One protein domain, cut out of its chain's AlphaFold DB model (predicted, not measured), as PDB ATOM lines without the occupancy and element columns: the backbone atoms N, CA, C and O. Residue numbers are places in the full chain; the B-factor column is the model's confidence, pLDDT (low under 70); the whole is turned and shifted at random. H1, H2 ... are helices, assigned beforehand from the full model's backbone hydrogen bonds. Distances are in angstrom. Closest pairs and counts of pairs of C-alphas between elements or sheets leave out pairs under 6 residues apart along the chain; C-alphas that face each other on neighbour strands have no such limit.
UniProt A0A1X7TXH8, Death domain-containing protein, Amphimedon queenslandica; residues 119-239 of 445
ATOM      1  N   THR A 119     147.687 175.116 162.515       65.62
ATOM      2  CA  THR A 119     147.334 175.802 161.255       65.62
ATOM      3  C   THR A 119     148.111 175.286 160.045       65.62
ATOM      4  O   THR A 119     147.723 175.528 158.904       65.62
ATOM      5  N   SER A 120     149.164 174.500 160.282       67.88
ATOM      6  CA  SER A 120     149.921 173.807 159.238       67.88
ATOM      7  C   SER A 120     149.203 172.562 158.680       67.88
ATOM      8  O   SER A 120     149.744 171.891 157.801       67.88
ATOM      9  N   TYR A 121     147.997 172.239 159.167       62.84
ATOM     10  CA  TYR A 121     147.213 171.066 158.770       62.84
ATOM     11  C   TYR A 121     145.821 171.462 158.242       62.84
ATOM     12  O   TYR A 121     145.306 172.514 158.618       62.84
ATOM     13  N   PRO A 122     145.191 170.632 157.382       74.75
ATOM     14  CA  PRO A 122     143.837 170.878 156.882       74.75
ATOM     15  C   PRO A 122     142.817 171.093 158.008       74.75
ATOM     16  O   PRO A 122     142.879 170.401 159.027       74.75
ATOM     17  N   GLU A 123     141.855 172.002 157.808       66.69
ATOM     18  CA  GLU A 123     140.817 172.338 158.803       66.69
ATOM     19  C   GLU A 123     139.961 171.129 159.234       66.69
ATOM     20  O   GLU A 123     139.410 171.127 160.330       66.69
ATOM     21  N   ASP A 124     139.876 170.080 158.411       74.75
ATOM     22  CA  ASP A 124     139.135 168.840 158.678       74.75
ATOM     23  C   ASP A 124     139.955 167.766 159.424       74.75
ATOM     24  O   ASP A 124     139.505 166.629 159.602       74.75
ATOM     25  N   THR A 125     141.168 168.095 159.876       79.62
ATOM     26  CA  THR A 125     142.007 167.172 160.649       79.62
ATOM     27  C   THR A 125     141.370 166.880 162.013       79.62
ATOM     28  O   THR A 125     141.088 167.784 162.796       79.62
ATOM     29  N   THR A 126     141.153 165.597 162.325       87.38
ATOM     30  CA  THR A 126     140.532 165.189 163.597       87.38
ATOM     31  C   THR A 126     141.466 165.414 164.790       87.38
ATOM     32  O   THR A 126     142.692 165.463 164.642       87.38
ATOM     33  N   ASN A 127     140.903 165.501 165.999       84.44
ATOM     34  CA  ASN A 127     141.687 165.678 167.223       84.44
ATOM     35  C   ASN A 127     142.657 164.502 167.465       84.44
ATOM     36  O   ASN A 127     143.788 164.722 167.893       84.44
ATOM     37  N   GLU A 128     142.282 163.273 167.102       87.75
ATOM     38  CA  GLU A 128     143.152 162.089 167.157       87.75
ATOM     39  C   GLU A 128     144.342 162.221 166.208       87.75
ATOM     40  O   GLU A 128     145.471 161.898 166.579       87.75
ATOM     41  N   LYS A 129     144.126 162.731 164.989       87.88
ATOM     42  CA  LYS A 129     145.228 162.990 164.052       87.88
ATOM     43  C   LYS A 129     146.154 164.073 164.584       87.88
ATOM     44  O   LYS A 129     147.366 163.896 164.540       87.88
ATOM     45  N   HIS A 130     145.605 165.152 165.137       85.44
ATOM     46  CA  HIS A 130     146.430 166.186 165.747       85.44
ATOM     47  C   HIS A 130     147.242 165.653 166.935       85.44
ATOM     48  O   HIS A 130     148.424 165.959 167.039       85.44
ATOM     49  N   ALA A 131     146.656 164.807 167.784       87.62
ATOM     50  CA  ALA A 131     147.359 164.213 168.917       87.62
ATOM     51  C   ALA A 131     148.494 163.282 168.466       87.62
ATOM     52  O   ALA A 131     149.600 163.357 168.996       87.62
ATOM     53  N   ASN A 132     148.270 162.457 167.441       89.12
ATOM     54  CA  ASN A 132     149.350 161.645 166.875       89.12
ATOM     55  C   ASN A 132     150.455 162.509 166.264       89.12
ATOM     56  O   ASN A 132     151.626 162.256 166.524       89.12
ATOM     57  N   ASN A 133     150.108 163.579 165.547       87.19
ATOM     58  CA  ASN A 133     151.118 164.469 164.977       87.19
ATOM     59  C   ASN A 133     151.946 165.191 166.062       87.19
ATOM     60  O   ASN A 133     153.145 165.398 165.871       87.19
ATOM     61  N   ILE A 134     151.338 165.549 167.201       85.25
ATOM     62  CA  ILE A 134     152.060 166.072 168.375       85.25
ATOM     63  C   ILE A 134     152.987 164.994 168.950       85.25
ATOM     64  O   ILE A 134     154.146 165.260 169.256       85.25
ATOM     65  N   LEU A 135     152.513 163.756 169.096       90.56
ATOM     66  CA  LEU A 135     153.358 162.659 169.572       90.56
ATOM     67  C   LEU A 135     154.569 162.448 168.640       90.56
ATOM     68  O   LEU A 135     155.703 162.296 169.108       90.56
ATOM     69  N   ASP A 136     154.337 162.505 167.329       89.00
ATOM     70  CA  ASP A 136     155.349 162.333 166.289       89.00
ATOM     71  C   ASP A 136     156.371 163.472 166.254       89.00
ATOM     72  O   ASP A 136     157.572 163.209 166.093       89.00
ATOM     73  N   SER A 137     155.957 164.727 166.470       86.06
ATOM     74  CA  SER A 137     156.890 165.864 166.526       86.06
ATOM     75  C   SER A 137     157.930 165.693 167.643       86.06
ATOM     76  O   SER A 137     159.091 166.095 167.492       86.06
ATOM     77  N   HIS A 138     157.565 164.987 168.719       86.38
ATOM     78  CA  HIS A 138     158.420 164.710 169.878       86.38
ATOM     79  C   HIS A 138     159.095 163.330 169.867       86.38
ATOM     80  O   HIS A 138     159.831 162.995 170.806       86.38
ATOM     81  N   VAL A 139     158.944 162.529 168.804       86.94
ATOM     82  CA  VAL A 139     159.383 161.117 168.766       86.94
ATOM     83  C   VAL A 139     160.865 160.920 169.111       86.94
ATOM     84  O   VAL A 139     161.231 159.969 169.803       86.94
ATOM     85  N   LYS A 140     161.744 161.844 168.698       84.06
ATOM     86  CA  LYS A 140     163.189 161.768 168.984       84.06
ATOM     87  C   LYS A 140     163.486 161.848 170.481       84.06
ATOM     88  O   LYS A 140     164.365 161.145 170.974       84.06
ATOM     89  N   GLN A 141     162.759 162.697 171.203       83.69
ATOM     90  CA  GLN A 141     162.914 162.845 172.647       83.69
ATOM     91  C   GLN A 141     162.274 161.653 173.370       83.69
ATOM     92  O   GLN A 141     162.883 161.074 174.274       83.69
ATOM     93  N   LEU A 142     161.101 161.216 172.905       88.44
ATOM     94  CA  LEU A 142     160.374 160.058 173.427       88.44
ATOM     95  C   LEU A 142     161.152 158.735 173.281       88.44
ATOM     96  O   LEU A 142     161.087 157.851 174.133       88.44
ATOM     97  N   GLN A 143     161.987 158.605 172.255       88.31
ATOM     98  CA  GLN A 143     162.896 157.464 172.092       88.31
ATOM     99  C   GLN A 143     163.975 157.358 173.189       88.31
ATOM    100  O   GLN A 143     164.633 156.320 173.315       88.31
ATOM    101  N   SER A 144     164.148 158.406 174.001       84.88
ATOM    102  CA  SER A 144     165.127 158.479 175.090       84.88
ATOM    103  C   SER A 144     164.516 158.423 176.501       84.88
ATOM    104  O   SER A 144     165.255 158.572 177.482       84.88
ATOM    105  N   LEU A 145     163.209 158.137 176.621       82.88
ATOM    106  CA  LEU A 145     162.461 158.122 177.889       82.88
ATOM    107  C   LEU A 145     163.158 157.330 178.998       82.88
ATOM    108  O   LEU A 145     163.544 156.171 178.847       82.88
ATOM    109  N   ASN A 146     163.302 157.952 180.156       76.25
ATOM    110  CA  ASN A 146     163.747 157.325 181.385       76.25
ATOM    111  C   ASN A 146     162.643 156.429 181.943       76.25
ATOM    112  O   ASN A 146     161.489 156.834 182.024       76.25
ATOM    113  N   ARG A 147     163.036 155.224 182.373       73.56
ATOM    114  CA  ARG A 147     162.165 154.255 183.057       73.56
ATOM    115  C   ARG A 147     160.886 153.878 182.267       73.56
ATOM    116  O   ARG A 147     159.793 153.938 182.821       73.56
ATOM    117  N   PRO A 148     160.991 153.408 181.008       81.19
ATOM    118  CA  PRO A 148     159.823 153.083 180.177       81.19
ATOM    119  C   PRO A 148     158.913 151.997 180.783       81.19
ATOM    120  O   PRO A 148     157.699 152.061 180.640       81.19
ATOM    121  N   CYS A 149     159.469 151.034 181.526       76.00
ATOM    122  CA  CYS A 149     158.666 150.030 182.231       76.00
ATOM    123  C   CYS A 149     157.864 150.612 183.407       76.00
ATOM    124  O   CYS A 149     156.832 150.059 183.775       76.00
ATOM    125  N   ASP A 150     158.339 151.699 184.019       72.25
ATOM    126  CA  ASP A 150     157.624 152.383 185.102       72.25
ATOM    127  C   ASP A 150     156.495 153.221 184.507       72.25
ATOM    128  O   ASP A 150     155.376 153.163 185.004       72.25
ATOM    129  N   ILE A 151     156.765 153.899 183.385       74.88
ATOM    130  CA  ILE A 151     155.748 154.612 182.604       74.88
ATOM    131  C   ILE A 151     154.634 153.647 182.191       74.88
ATOM    132  O   ILE A 151     153.478 153.930 182.463       74.88
ATOM    133  N   ALA A 152     154.951 152.474 181.630       75.06
ATOM    134  CA  ALA A 152     153.934 151.487 181.253       75.06
ATOM    135  C   ALA A 152     153.032 151.068 182.425       75.06
ATOM    136  O   ALA A 152     151.819 150.960 182.257       75.06
ATOM    137  N   ARG A 153     153.606 150.882 183.620       69.88
ATOM    138  CA  ARG A 153     152.835 150.561 184.831       69.88
ATOM    139  C   ARG A 153     151.933 151.712 185.266       69.88
ATOM    140  O   ARG A 153     150.802 151.462 185.665       69.88
ATOM    141  N   LEU A 154     152.412 152.949 185.168       63.88
ATOM    142  CA  LEU A 154     151.603 154.134 185.457       63.88
ATOM    143  C   LEU A 154     150.472 154.305 184.435       63.88
ATOM    144  O   LEU A 154     149.363 154.645 184.818       63.88
ATOM    145  N   LEU A 155     150.710 153.984 183.161       75.00
ATOM    146  CA  LEU A 155     149.663 154.002 182.136       75.00
ATOM    147  C   LEU A 155     148.537 153.003 182.446       75.00
ATOM    148  O   LEU A 155     147.382 153.301 182.165       75.00
ATOM    149  N   LEU A 156     148.846 151.846 183.044       69.69
ATOM    150  CA  LEU A 156     147.819 150.929 183.554       69.69
ATOM    151  C   LEU A 156     147.074 151.524 184.757       69.69
ATOM    152  O   LEU A 156     145.849 151.464 184.799       69.69
ATOM    153  N   ALA A 157     147.804 152.085 185.725       53.50
ATOM    154  CA  ALA A 157     147.218 152.648 186.944       53.50
ATOM    155  C   ALA A 157     146.245 153.803 186.648       53.50
ATOM    156  O   ALA A 157     145.173 153.863 187.237       53.50
ATOM    157  N   GLU A 158     146.581 154.657 185.681       61.94
ATOM    158  CA  GLU A 158     145.739 155.774 185.231       61.94
ATOM    159  C   GLU A 158     144.642 155.348 184.231       61.94
ATOM    160  O   GLU A 158     143.990 156.194 183.622       61.94
ATOM    161  N   GLY A 159     144.458 154.045 183.980       66.00
ATOM    162  CA  GLY A 159     143.435 153.534 183.058       66.00
ATOM    163  C   GLY A 159     143.659 153.890 181.580       66.00
ATOM    164  O   GLY A 159     142.770 153.696 180.746       66.00
ATOM    165  N   ILE A 160     144.844 154.396 181.225       79.81
ATOM    166  CA  ILE A 160     145.232 154.687 179.839       79.81
ATOM    167  C   ILE A 160     145.384 153.367 179.079       79.81
ATOM    168  O   ILE A 160     144.812 153.222 177.993       79.81
ATOM    169  N   PHE A 161     146.096 152.414 179.689       79.75
ATOM    170  CA  PHE A 161     146.146 151.010 179.291       79.75
ATOM    171  C   PHE A 161     145.164 150.180 180.109       79.75
ATOM    172  O   PHE A 161     145.053 150.346 181.320       79.75
ATOM    173  N   ASN A 162     144.519 149.214 179.463       82.94
ATOM    174  CA  ASN A 162     143.886 148.107 180.178       82.94
ATOM    175  C   ASN A 162     144.905 147.000 180.522       82.94
ATOM    176  O   ASN A 162     146.044 147.002 180.048       82.94
ATOM    177  N   GLU A 163     144.497 146.022 181.335       77.94
ATOM    178  CA  GLU A 163     145.381 144.932 181.777       77.94
ATOM    179  C   GLU A 163     146.009 144.143 180.616       77.94
ATOM    180  O   GLU A 163     147.175 143.745 180.704       77.94
ATOM    181  N   ASN A 164     145.270 143.940 179.519       88.94
ATOM    182  CA  ASN A 164     145.763 143.216 178.348       88.94
ATOM    183  C   ASN A 164     146.799 144.048 177.579       88.94
ATOM    184  O   ASN A 164     147.885 143.546 177.293       88.94
ATOM    185  N   GLU A 165     146.506 145.326 177.318       88.38
ATOM    186  CA  GLU A 165     147.429 146.275 176.673       88.38
ATOM    187  C   GLU A 165     148.731 146.406 177.479       88.38
ATOM    188  O   GLU A 165     149.828 146.301 176.924       88.38
ATOM    189  N   HIS A 166     148.627 146.524 178.807       85.50
ATOM    190  CA  HIS A 166     149.784 146.556 179.699       85.50
ATOM    191  C   HIS A 166     150.604 145.255 179.645       85.50
ATOM    192  O   HIS A 166     151.837 145.276 179.561       85.50
ATOM    193  N   LYS A 167     149.942 144.097 179.693       84.50
ATOM    194  CA  LYS A 167     150.623 142.798 179.639       84.50
ATOM    195  C   LYS A 167     151.371 142.616 178.318       84.50
ATOM    196  O   LYS A 167     152.513 142.144 178.321       84.50
ATOM    197  N   ASP A 168     150.761 143.027 177.212       90.56
ATOM    198  CA  ASP A 168     151.352 142.938 175.881       90.56
ATOM    199  C   ASP A 168     152.539 143.890 175.716       90.56
ATOM    200  O   ASP A 168     153.608 143.448 175.277       90.56
ATOM    201  N   VAL A 169     152.419 145.159 176.127       90.56
ATOM    202  CA  VAL A 169     153.527 146.125 176.021       90.56
ATOM    203  C   VAL A 169     154.712 145.714 176.896       90.56
ATOM    204  O   VAL A 169     155.858 145.738 176.439       90.56
ATOM    205  N   VAL A 170     154.472 145.236 178.123       83.06
ATOM    206  CA  VAL A 170     155.541 144.756 179.013       83.06
ATOM    207  C   VAL A 170     156.234 143.536 178.417       83.06
ATOM    208  O   VAL A 170     157.466 143.482 178.399       83.06
ATOM    209  N   LYS A 171     155.480 142.588 177.850       87.88
ATOM    210  CA  LYS A 171     156.052 141.428 177.151       87.88
ATOM    211  C   LYS A 171     156.917 141.855 175.961       87.88
ATOM    212  O   LYS A 171     158.029 141.343 175.811       87.88
ATOM    213  N   LYS A 172     156.450 142.803 175.137       89.75
ATOM    214  CA  LYS A 172     157.226 143.353 174.009       89.75
ATOM    215  C   LYS A 172     158.514 144.017 174.495       89.75
ATOM    216  O   LYS A 172     159.560 143.776 173.898       89.75
ATOM    217  N   MET A 173     158.452 144.808 175.569       85.69
ATOM    218  CA  MET A 173     159.604 145.520 176.139       85.69
ATOM    219  C   MET A 173     160.642 144.581 176.762       85.69
ATOM    220  O   MET A 173     161.833 144.767 176.523       85.69
ATOM    221  N   LEU A 174     160.218 143.557 177.512       79.69
ATOM    222  CA  LEU A 174     161.120 142.573 178.130       79.69
ATOM    223  C   LEU A 174     161.940 141.792 177.092       79.69
ATOM    224  O   LEU A 174     163.063 141.385 177.371       79.69
ATOM    225  N   GLY A 175     161.408 141.618 175.878       77.94
ATOM    226  CA  GLY A 175     162.116 140.994 174.760       77.94
ATOM    227  C   GLY A 175     163.135 141.897 174.050       77.94
ATOM    228  O   GLY A 175     163.692 141.489 173.027       77.94
ATOM    229  N   ARG A 176     163.366 143.135 174.509       83.06
ATOM    230  CA  ARG A 176     164.276 144.088 173.853       83.06
ATOM    231  C   ARG A 176     165.599 144.225 174.601       83.06
ATOM    232  O   ARG A 176     165.646 144.322 175.817       83.06
ATOM    233  N   SER A 177     166.688 144.314 173.837       76.44
ATOM    234  CA  SER A 177     168.049 144.395 174.378       76.44
ATOM    235  C   SER A 177     168.550 145.812 174.670       76.44
ATOM    236  O   SER A 177     169.609 145.964 175.270       76.44
ATOM    237  N   THR A 178     167.841 146.861 174.238       83.56
ATOM    238  CA  THR A 178     168.284 148.253 174.422       83.56
ATOM    239  C   THR A 178     167.146 149.162 174.865       83.56
ATOM    240  O   THR A 178     166.002 148.990 174.443       83.56
ATOM    241  N   LYS A 179     167.480 150.195 175.653       80.69
ATOM    242  CA  LYS A 179     166.538 151.231 176.115       80.69
ATOM    243  C   LYS A 179     165.755 151.859 174.957       80.69
ATOM    244  O   LYS A 179     164.541 151.991 175.057       80.69
ATOM    245  N   LEU A 180     166.434 152.166 173.848       85.12
ATOM    246  CA  LEU A 180     165.819 152.704 172.630       85.12
ATOM    247  C   LEU A 180     164.716 151.783 172.086       85.12
ATOM    248  O   LEU A 180     163.612 152.234 171.798       85.12
ATOM    249  N   LYS A 181     164.990 150.475 171.990       86.31
ATOM    250  CA  LYS A 181     164.016 149.483 171.513       86.31
ATOM    251  C   LYS A 181     162.856 149.294 172.498       86.31
ATOM    252  O   LYS A 181     161.733 149.051 172.055       86.31
ATOM    253  N   CYS A 182     163.108 149.416 173.806       84.50
ATOM    254  CA  CYS A 182     162.051 149.415 174.821       84.50
ATOM    255  C   CYS A 182     161.131 150.627 174.664       84.50
ATOM    256  O   CYS A 182     159.922 150.446 174.573       84.50
ATOM    257  N   CYS A 183     161.696 151.836 174.562       88.12
ATOM    258  CA  CYS A 183     160.922 153.066 174.373       88.12
ATOM    259  C   CYS A 183     160.115 153.000 173.077       88.12
ATOM    260  O   CYS A 183     158.924 153.256 173.089       88.12
ATOM    261  N   HIS A 184     160.726 152.548 171.980       90.44
ATOM    262  CA  HIS A 184     160.013 152.354 170.722       90.44
ATOM    263  C   HIS A 184     158.833 151.376 170.853       90.44
ATOM    264  O   HIS A 184     157.760 151.647 170.333       90.44
ATOM    265  N   SER A 185     159.001 150.267 171.585       89.88
ATOM    266  CA  SER A 185     157.904 149.309 171.800       89.88
ATOM    267  C   SER A 185     156.768 149.916 172.631       89.88
ATOM    268  O   SER A 185     155.613 149.693 172.302       89.88
ATOM    269  N   LEU A 186     157.092 150.702 173.663       93.31
ATOM    270  CA  LEU A 186     156.103 151.431 174.459       93.31
ATOM    271  C   LEU A 186     155.327 152.446 173.614       93.31
ATOM    272  O   LEU A 186     154.107 152.512 173.706       93.31
ATOM    273  N   LEU A 187     156.035 153.227 172.795       93.69
ATOM    274  CA  LEU A 187     155.438 154.305 172.012       93.69
ATOM    275  C   LEU A 187     154.438 153.792 170.976       93.69
ATOM    276  O   LEU A 187     153.404 154.420 170.817       93.69
ATOM    277  N   LEU A 188     154.690 152.633 170.360       91.06
ATOM    278  CA  LEU A 188     153.727 152.005 169.446       91.06
ATOM    279  C   LEU A 188     152.388 151.701 170.136       91.06
ATOM    280  O   LEU A 188     151.328 151.908 169.557       91.06
ATOM    281  N   ASP A 189     152.422 151.207 171.375       93.31
ATOM    282  CA  ASP A 189     151.202 150.906 172.129       93.31
ATOM    283  C   ASP A 189     150.529 152.187 172.669       93.31
ATOM    284  O   ASP A 189     149.303 152.269 172.702       93.31
ATOM    285  N   VAL A 190     151.306 153.217 173.024       93.56
ATOM    286  CA  VAL A 190     150.784 154.549 173.396       93.56
ATOM    287  C   VAL A 190     150.081 155.224 172.214       93.56
ATOM    288  O   VAL A 190     148.978 155.742 172.376       93.56
ATOM    289  N   GLU A 191     150.676 155.171 171.024       93.56
ATOM    290  CA  GLU A 191     150.111 155.710 169.783       93.56
ATOM    291  C   GLU A 191     148.746 155.074 169.474       93.56
ATOM    292  O   GLU A 191     147.759 155.780 169.277       93.56
ATOM    293  N   LEU A 192     148.645 153.741 169.550       90.94
ATOM    294  CA  LEU A 192     147.380 153.017 169.351       90.94
ATOM    295  C   LEU A 192     146.278 153.456 170.318       90.94
ATOM    296  O   LEU A 192     145.094 153.415 169.986       90.94
ATOM    297  N   VAL A 193     146.652 153.837 171.534       90.12
ATOM    298  CA  VAL A 193     145.711 154.264 172.567       90.12
ATOM    299  C   VAL A 193     145.271 155.712 172.353       90.12
ATOM    300  O   VAL A 193     144.083 156.000 172.494       90.12
ATOM    301  N   ILE A 194     146.181 156.586 171.924       90.25
ATOM    302  CA  ILE A 194     145.883 157.973 171.534       90.25
ATOM    303  C   ILE A 194     145.000 158.018 170.281       90.25
ATOM    304  O   ILE A 194     144.094 158.841 170.194       90.25
ATOM    305  N   GLN A 195     145.204 157.102 169.329       89.00
ATOM    306  CA  GLN A 195     144.349 156.967 168.143       89.00
ATOM    307  C   GLN A 195     142.892 156.623 168.482       89.00
ATOM    308  O   GLN A 195     142.000 156.951 167.703       89.00
ATOM    309  N   LYS A 196     142.642 155.949 169.612       87.88
ATOM    310  CA  LYS A 196     141.282 155.636 170.085       87.88
ATOM    311  C   LYS A 196     140.671 156.783 170.888       87.88
ATOM    312  O   LYS A 196     139.457 156.940 170.879       87.88
ATOM    313  N   ASP A 197     141.504 157.509 171.628       84.25
ATOM    314  CA  ASP A 197     141.097 158.603 172.502       84.25
ATOM    315  C   ASP A 197     142.249 159.601 172.652       84.25
ATOM    316  O   ASP A 197     143.195 159.394 173.422       84.25
ATOM    317  N   TYR A 198     142.159 160.700 171.904       83.00
ATOM    318  CA  TYR A 198     143.210 161.712 171.827       83.00
ATOM    319  C   TYR A 198     143.512 162.364 173.183       83.00
ATOM    320  O   TYR A 198     144.634 162.823 173.417       83.00
ATOM    321  N   LYS A 199     142.546 162.355 174.113       80.75
ATOM    322  CA  LYS A 199     142.672 162.945 175.452       80.75
ATOM    323  C   LYS A 199     143.755 162.256 176.285       80.75
ATOM    324  O   LYS A 199     144.387 162.879 177.140       80.75
ATOM    325  N   LYS A 200     144.039 160.985 175.986       84.25
ATOM    326  CA  LYS A 200     145.073 160.190 176.661       84.25
ATOM    327  C   LYS A 200     146.491 160.697 176.404       84.25
ATOM    328  O   LYS A 200     147.378 160.408 177.206       84.25
ATOM    329  N   LEU A 201     146.713 161.487 175.348       87.94
ATOM    330  CA  LEU A 201     148.012 162.113 175.090       87.94
ATOM    331  C   LEU A 201     148.410 163.074 176.219       87.94
ATOM    332  O   LEU A 201     149.550 163.028 176.677       87.94
ATOM    333  N   MET A 202     147.470 163.886 176.717       76.50
ATOM    334  CA  MET A 202     147.736 164.818 177.819       76.50
ATOM    335  C   MET A 202     148.108 164.066 179.104       76.50
ATOM    336  O   MET A 202     149.056 164.418 179.806       76.50
ATOM    337  N   MET A 203     147.402 162.968 179.390       72.00
ATOM    338  CA  MET A 203     147.709 162.133 180.553       72.00
ATOM    339  C   MET A 203     149.077 161.446 180.413       72.00
ATOM    340  O   MET A 203     149.867 161.431 181.357       72.00
ATOM    341  N   PHE A 204     149.401 160.931 179.224       84.81
ATOM    342  CA  PHE A 204     150.721 160.373 178.926       84.81
ATOM    343  C   PHE A 204     151.843 161.409 179.108       84.81
ATOM    344  O   PHE A 204     152.876 161.098 179.709       84.81
ATOM    345  N   ALA A 205     151.636 162.643 178.644       77.31
ATOM    346  CA  ALA A 205     152.581 163.745 178.799       77.31
ATOM    347  C   ALA A 205     152.863 164.050 180.281       77.31
ATOM    348  O   ALA A 205     154.025 164.110 180.698       77.31
ATOM    349  N   ARG A 206     151.812 164.105 181.107       65.44
ATOM    350  CA  ARG A 206     151.920 164.292 182.564       65.44
ATOM    351  C   ARG A 206     152.677 163.153 183.248       65.44
ATOM    352  O   ARG A 206     153.535 163.394 184.097       65.44
ATOM    353  N   LEU A 207     152.431 161.902 182.859       67.00
ATOM    354  CA  LEU A 207     153.178 160.753 183.385       67.00
ATOM    355  C   LEU A 207     154.656 160.779 182.977       67.00
ATOM    356  O   LEU A 207     155.532 160.393 183.761       67.00
ATOM    357  N   CYS A 208     154.962 161.265 181.774       68.25
ATOM    358  CA  CYS A 208     156.342 161.497 181.359       68.25
ATOM    359  C   CYS A 208     157.015 162.528 182.277       68.25
ATOM    360  O   CYS A 208     158.132 162.290 182.738       68.25
ATOM    361  N   GLU A 209     156.330 163.615 182.625       63.44
ATOM    362  CA  GLU A 209     156.842 164.619 183.564       63.44
ATOM    363  C   GLU A 209     157.090 164.039 184.966       63.44
ATOM    364  O   GLU A 209     158.198 164.171 185.492       63.44
ATOM    365  N   ILE A 210     156.116 163.314 185.531       53.16
ATOM    366  CA  ILE A 210     156.215 162.673 186.860       53.16
ATOM    367  C   ILE A 210     157.390 161.687 186.923       53.16
ATOM    368  O   ILE A 210     158.066 161.553 187.944       53.16
ATOM    369  N   THR A 211     157.687 161.015 185.810       55.84
ATOM    370  CA  THR A 211     158.835 160.101 185.695       55.84
ATOM    371  C   THR A 211     160.163 160.805 185.385       55.84
ATOM    372  O   THR A 211     161.189 160.142 185.195       55.84
ATOM    373  N   GLY A 212     160.183 162.141 185.386       49.88
ATOM    374  CA  GLY A 212     161.372 162.973 185.203       49.88
ATOM    375  C   GLY A 212     161.781 163.167 183.740       49.88
ATOM    376  O   GLY A 212     162.945 163.468 183.459       49.88
ATOM    377  N   ASN A 213     160.864 162.966 182.793       65.62
ATOM    378  CA  ASN A 213     161.102 163.155 181.366       65.62
ATOM    379  C   ASN A 213     160.616 164.534 180.913       65.62
ATOM    380  O   ASN A 213     159.419 164.778 180.797       65.62
ATOM    381  N   LYS A 214     161.564 165.421 180.587       68.12
ATOM    382  CA  LYS A 214     161.287 166.817 180.193       68.12
ATOM    383  C   LYS A 214     160.364 166.957 178.978       68.12
ATOM    384  O   LYS A 214     159.625 167.928 178.908       68.12
ATOM    385  N   VAL A 215     160.388 165.977 178.069       78.56
ATOM    386  CA  VAL A 215     159.500 165.917 176.896       78.56
ATOM    387  C   VAL A 215     158.019 165.953 177.284       78.56
ATOM    388  O   VAL A 215     157.211 166.455 176.515       78.56
ATOM    389  N   GLY A 216     157.668 165.490 178.493       66.19
ATOM    390  CA  GLY A 216     156.306 165.582 179.017       66.19
ATOM    391  C   GLY A 216     155.780 167.016 179.020       66.19
ATOM    392  O   GLY A 216     154.708 167.256 178.491       66.19
ATOM    393  N   ASN A 217     156.572 167.984 179.493       59.59
ATOM    394  CA  ASN A 217     156.173 169.396 179.509       59.59
ATOM    395  C   ASN A 217     155.972 169.949 178.082       59.59
ATOM    396  O   ASN A 217     154.959 170.576 177.791       59.59
ATOM    397  N   SER A 218     156.892 169.646 177.159       69.06
ATOM    398  CA  SER A 218     156.775 170.077 175.759       69.06
ATOM    399  C   SER A 218     155.521 169.523 175.074       69.06
ATOM    400  O   SER A 218     154.827 170.266 174.387       69.06
ATOM    401  N   ILE A 219     155.195 168.247 175.302       76.38
ATOM    402  CA  ILE A 219     153.976 167.629 174.766       76.38
ATOM    403  C   ILE A 219     152.732 168.237 175.415       76.38
ATOM    404  O   ILE A 219     151.779 168.542 174.702       76.38
ATOM    405  N   SER A 220     152.731 168.436 176.737       67.00
ATOM    406  CA  SER A 220     151.615 169.077 177.442       67.00
ATOM    407  C   SER A 220     151.327 170.468 176.880       67.00
ATOM    408  O   SER A 220     150.164 170.819 176.698       67.00
ATOM    409  N   MET A 221     152.368 171.236 176.546       61.25
ATOM    410  CA  MET A 221     152.224 172.572 175.966       61.25
ATOM    411  C   MET A 221     151.620 172.525 174.556       61.25
ATOM    412  O   MET A 221     150.623 173.197 174.303       61.25
ATOM    413  N   ASP A 222     152.137 171.658 173.679       70.19
ATOM    414  CA  ASP A 222     151.586 171.475 172.328       70.19
ATOM    415  C   ASP A 222     150.126 170.961 172.383       70.19
ATOM    416  O   ASP A 222     149.284 171.371 171.582       70.19
ATOM    417  N   CYS A 223     149.787 170.109 173.359       69.56
ATOM    418  CA  CYS A 223     148.413 169.657 173.594       69.56
ATOM    419  C   CYS A 223     147.503 170.785 174.081       69.56
ATOM    420  O   CYS A 223     146.372 170.886 173.613       69.56
ATOM    421  N   PHE A 224     147.974 171.623 175.005       60.94
ATOM    422  CA  PHE A 224     147.197 172.733 175.548       60.94
ATOM    423  C   PHE A 224     146.878 173.773 174.466       60.94
ATOM    424  O   PHE A 224     145.731 174.210 174.345       60.94
ATOM    425  N   ASP A 225     147.868 174.127 173.646       62.91
ATOM    426  CA  ASP A 225     147.686 175.060 172.530       62.91
ATOM    427  C   ASP A 225     146.733 174.481 171.471       62.91
ATOM    428  O   ASP A 225     145.909 175.201 170.901       62.91
ATOM    429  N   THR A 226     146.793 173.165 171.244       68.94
ATOM    430  CA  THR A 226     145.981 172.486 170.225       68.94
ATOM    431  C   THR A 226     144.546 172.217 170.687       68.94
ATOM    432  O   THR A 226     143.623 172.447 169.909       68.94
ATOM    433  N   PHE A 227     144.329 171.756 171.921       69.12
ATOM    434  CA  PHE A 227     143.043 171.258 172.446       69.12
ATOM    435  C   PHE A 227     142.483 172.145 173.566       69.12
ATOM    436  O   PHE A 227     141.939 171.654 174.557       69.12
ATOM    437  N   ARG A 228     142.689 173.460 173.467       56.62
ATOM    438  CA  ARG A 228     142.502 174.425 174.561       56.62
ATOM    439  C   ARG A 228     141.158 174.315 175.295       56.62
ATOM    440  O   ARG A 228     141.140 174.331 176.522       56.62
ATOM    441  N   GLU A 229     140.040 174.183 174.582       50.41
ATOM    442  CA  GLU A 229     138.703 174.101 175.199       50.41
ATOM    443  C   GLU A 229     138.431 172.732 175.849       50.41
ATOM    444  O   GLU A 229     137.844 172.658 176.935       50.41
ATOM    445  N   GLU A 230     138.901 171.636 175.244       47.88
ATOM    446  CA  GLU A 230     138.706 170.292 175.797       47.88
ATOM    447  C   GLU A 230     139.696 169.967 176.924       47.88
ATOM    448  O   GLU A 230     139.350 169.213 177.830       47.88
ATOM    449  N   THR A 231     140.881 170.580 176.926       43.06
ATOM    450  CA  THR A 231     141.868 170.484 178.016       43.06
ATOM    451  C   THR A 231     141.325 171.118 179.293       43.06
ATOM    452  O   THR A 231     141.335 170.485 180.345       43.06
ATOM    453  N   ILE A 232     140.734 172.314 179.181       43.25
ATOM    454  CA  ILE A 232     140.026 172.976 180.289       43.25
ATOM    455  C   ILE A 232     138.859 172.105 180.788       43.25
ATOM    456  O   ILE A 232     138.552 172.087 181.980       43.25
ATOM    457  N   SER A 233     138.193 171.377 179.889       37.97
ATOM    458  CA  SER A 233     137.079 170.486 180.233       37.97
ATOM    459  C   SER A 233     137.543 169.199 180.929       37.97
ATOM    460  O   SER A 233     136.908 168.780 181.888       37.97
ATOM    461  N   LEU A 234     138.671 168.616 180.514       40.72
ATOM    462  CA  LEU A 234     139.305 167.450 181.146       40.72
ATOM    463  C   LEU A 234     139.875 167.769 182.528       40.72
ATOM    464  O   LEU A 234     139.726 166.968 183.449       40.72
ATOM    465  N   GLU A 235     140.472 168.950 182.699       39.03
ATOM    466  CA  GLU A 235     140.892 169.445 184.014       39.03
ATOM    467  C   GLU A 235     139.690 169.593 184.959       39.03
ATOM    468  O   GLU A 235     139.779 169.199 186.118       39.03
ATOM    469  N   ARG A 236     138.537 170.063 184.456       35.28
ATOM    470  CA  ARG A 236     137.274 170.171 185.215       35.28
ATOM    471  C   ARG A 236     136.573 168.832 185.484       35.28
ATOM    472  O   ARG A 236     135.882 168.713 186.491       35.28
ATOM    473  N   GLU A 237     136.698 167.856 184.584       35.50
ATOM    474  CA  GLU A 237     136.095 166.518 184.713       35.50
ATOM    475  C   GLU A 237     136.890 165.639 185.699       35.50
ATOM    476  O   GLU A 237     136.299 164.839 186.423       35.50
ATOM    477  N   TYR A 238     138.212 165.839 185.792       36.97
ATOM    478  CA  TYR A 238     139.103 165.124 186.721       36.97
ATOM    479  C   TYR A 238     139.250 165.816 188.088       36.97
ATOM    480  O   TYR A 238     139.472 165.150 189.100       36.97
ATOM    481  N   TYR A 239     139.084 167.141 188.142       40.50
ATOM    482  CA  TYR A 239     139.060 167.923 189.376       40.50
ATOM    483  C   TYR A 239     137.778 168.768 189.421       40.50
ATOM    484  O   TYR A 239     137.694 169.793 188.741       40.50
TER     485      TYR A 239
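This is residues 119 to 239 of the 445 residues of the protein "Death domain-containing protein" of Amphimedon queenslandica (UniProt A0A1X7TXH8). What is the main shape? An up-and-down bundle of six helices, each running against the one before it: H1, H3 and H4 pack on the longest, H5, and the hairpin of H6 and H7 covers another side, H6 on H3 and H7 on H1. H8 turns off at the end of H7, and short H2 follows H1. What is it made of? The printed part has 121 residues with eight named helices, H1 to H8 along the chain, and no named strand: all helix, compact, radius of gyration of the C-alphas 14.0 A, spans 41 by 31 by 25 A.

Where is the longest helix? H5, residues 179 to 196, runs 26.3 A from C-alpha 179 at (166.538, 151.231, 176.115). Where are the others? H1 is residues 127 to 137, H2 139 to 142, H3 148 to 157, H4 163 to 174, H6 200 to 210, H7 215 to 226, and H8 228 to 238, ending with C-alpha 238 at (139.103, 165.124, 186.721).

What touches the hub, H5? Its residues 181 to 189 alone touch H4 in a hairpin, closest C-alphas Met 173 and Cys 182, 4.8 A, and 191 to 196 alone touch H1, closest C-alphas Glu 128 and Gln 195, 5.4 A. Residues 182 to 186 alone touch H3, closest C-alphas Pro 148 and Cys 183, 5.9 A; 193 to 194 alone touch H6, only just and only at the corner, with 3 pairs of C-alphas within 8 A. What of H8 and H2? H8 is close but not clearly touching H7, closest C-alphas Phe 224 and Thr 231, 6.3 A; so is H2 to H5, Leu 142 and Cys 183, 7.1 A. Are the backbones helical? Each O i to N i+4 pair is within hydrogen-bond range in H1, H3, H4, H6, H7 and H8, and 12 of 14 in H5; H2 is too short for one.

How large is it? The C-alphas farthest apart, Glu 123 and Ser 177, are 42.0 A apart. Is it continuous and confident? The printed part has no cut, and the seven links are tight; mean pLDDT of the printed part is 75.2, with residues 223 to 239 among those under 70.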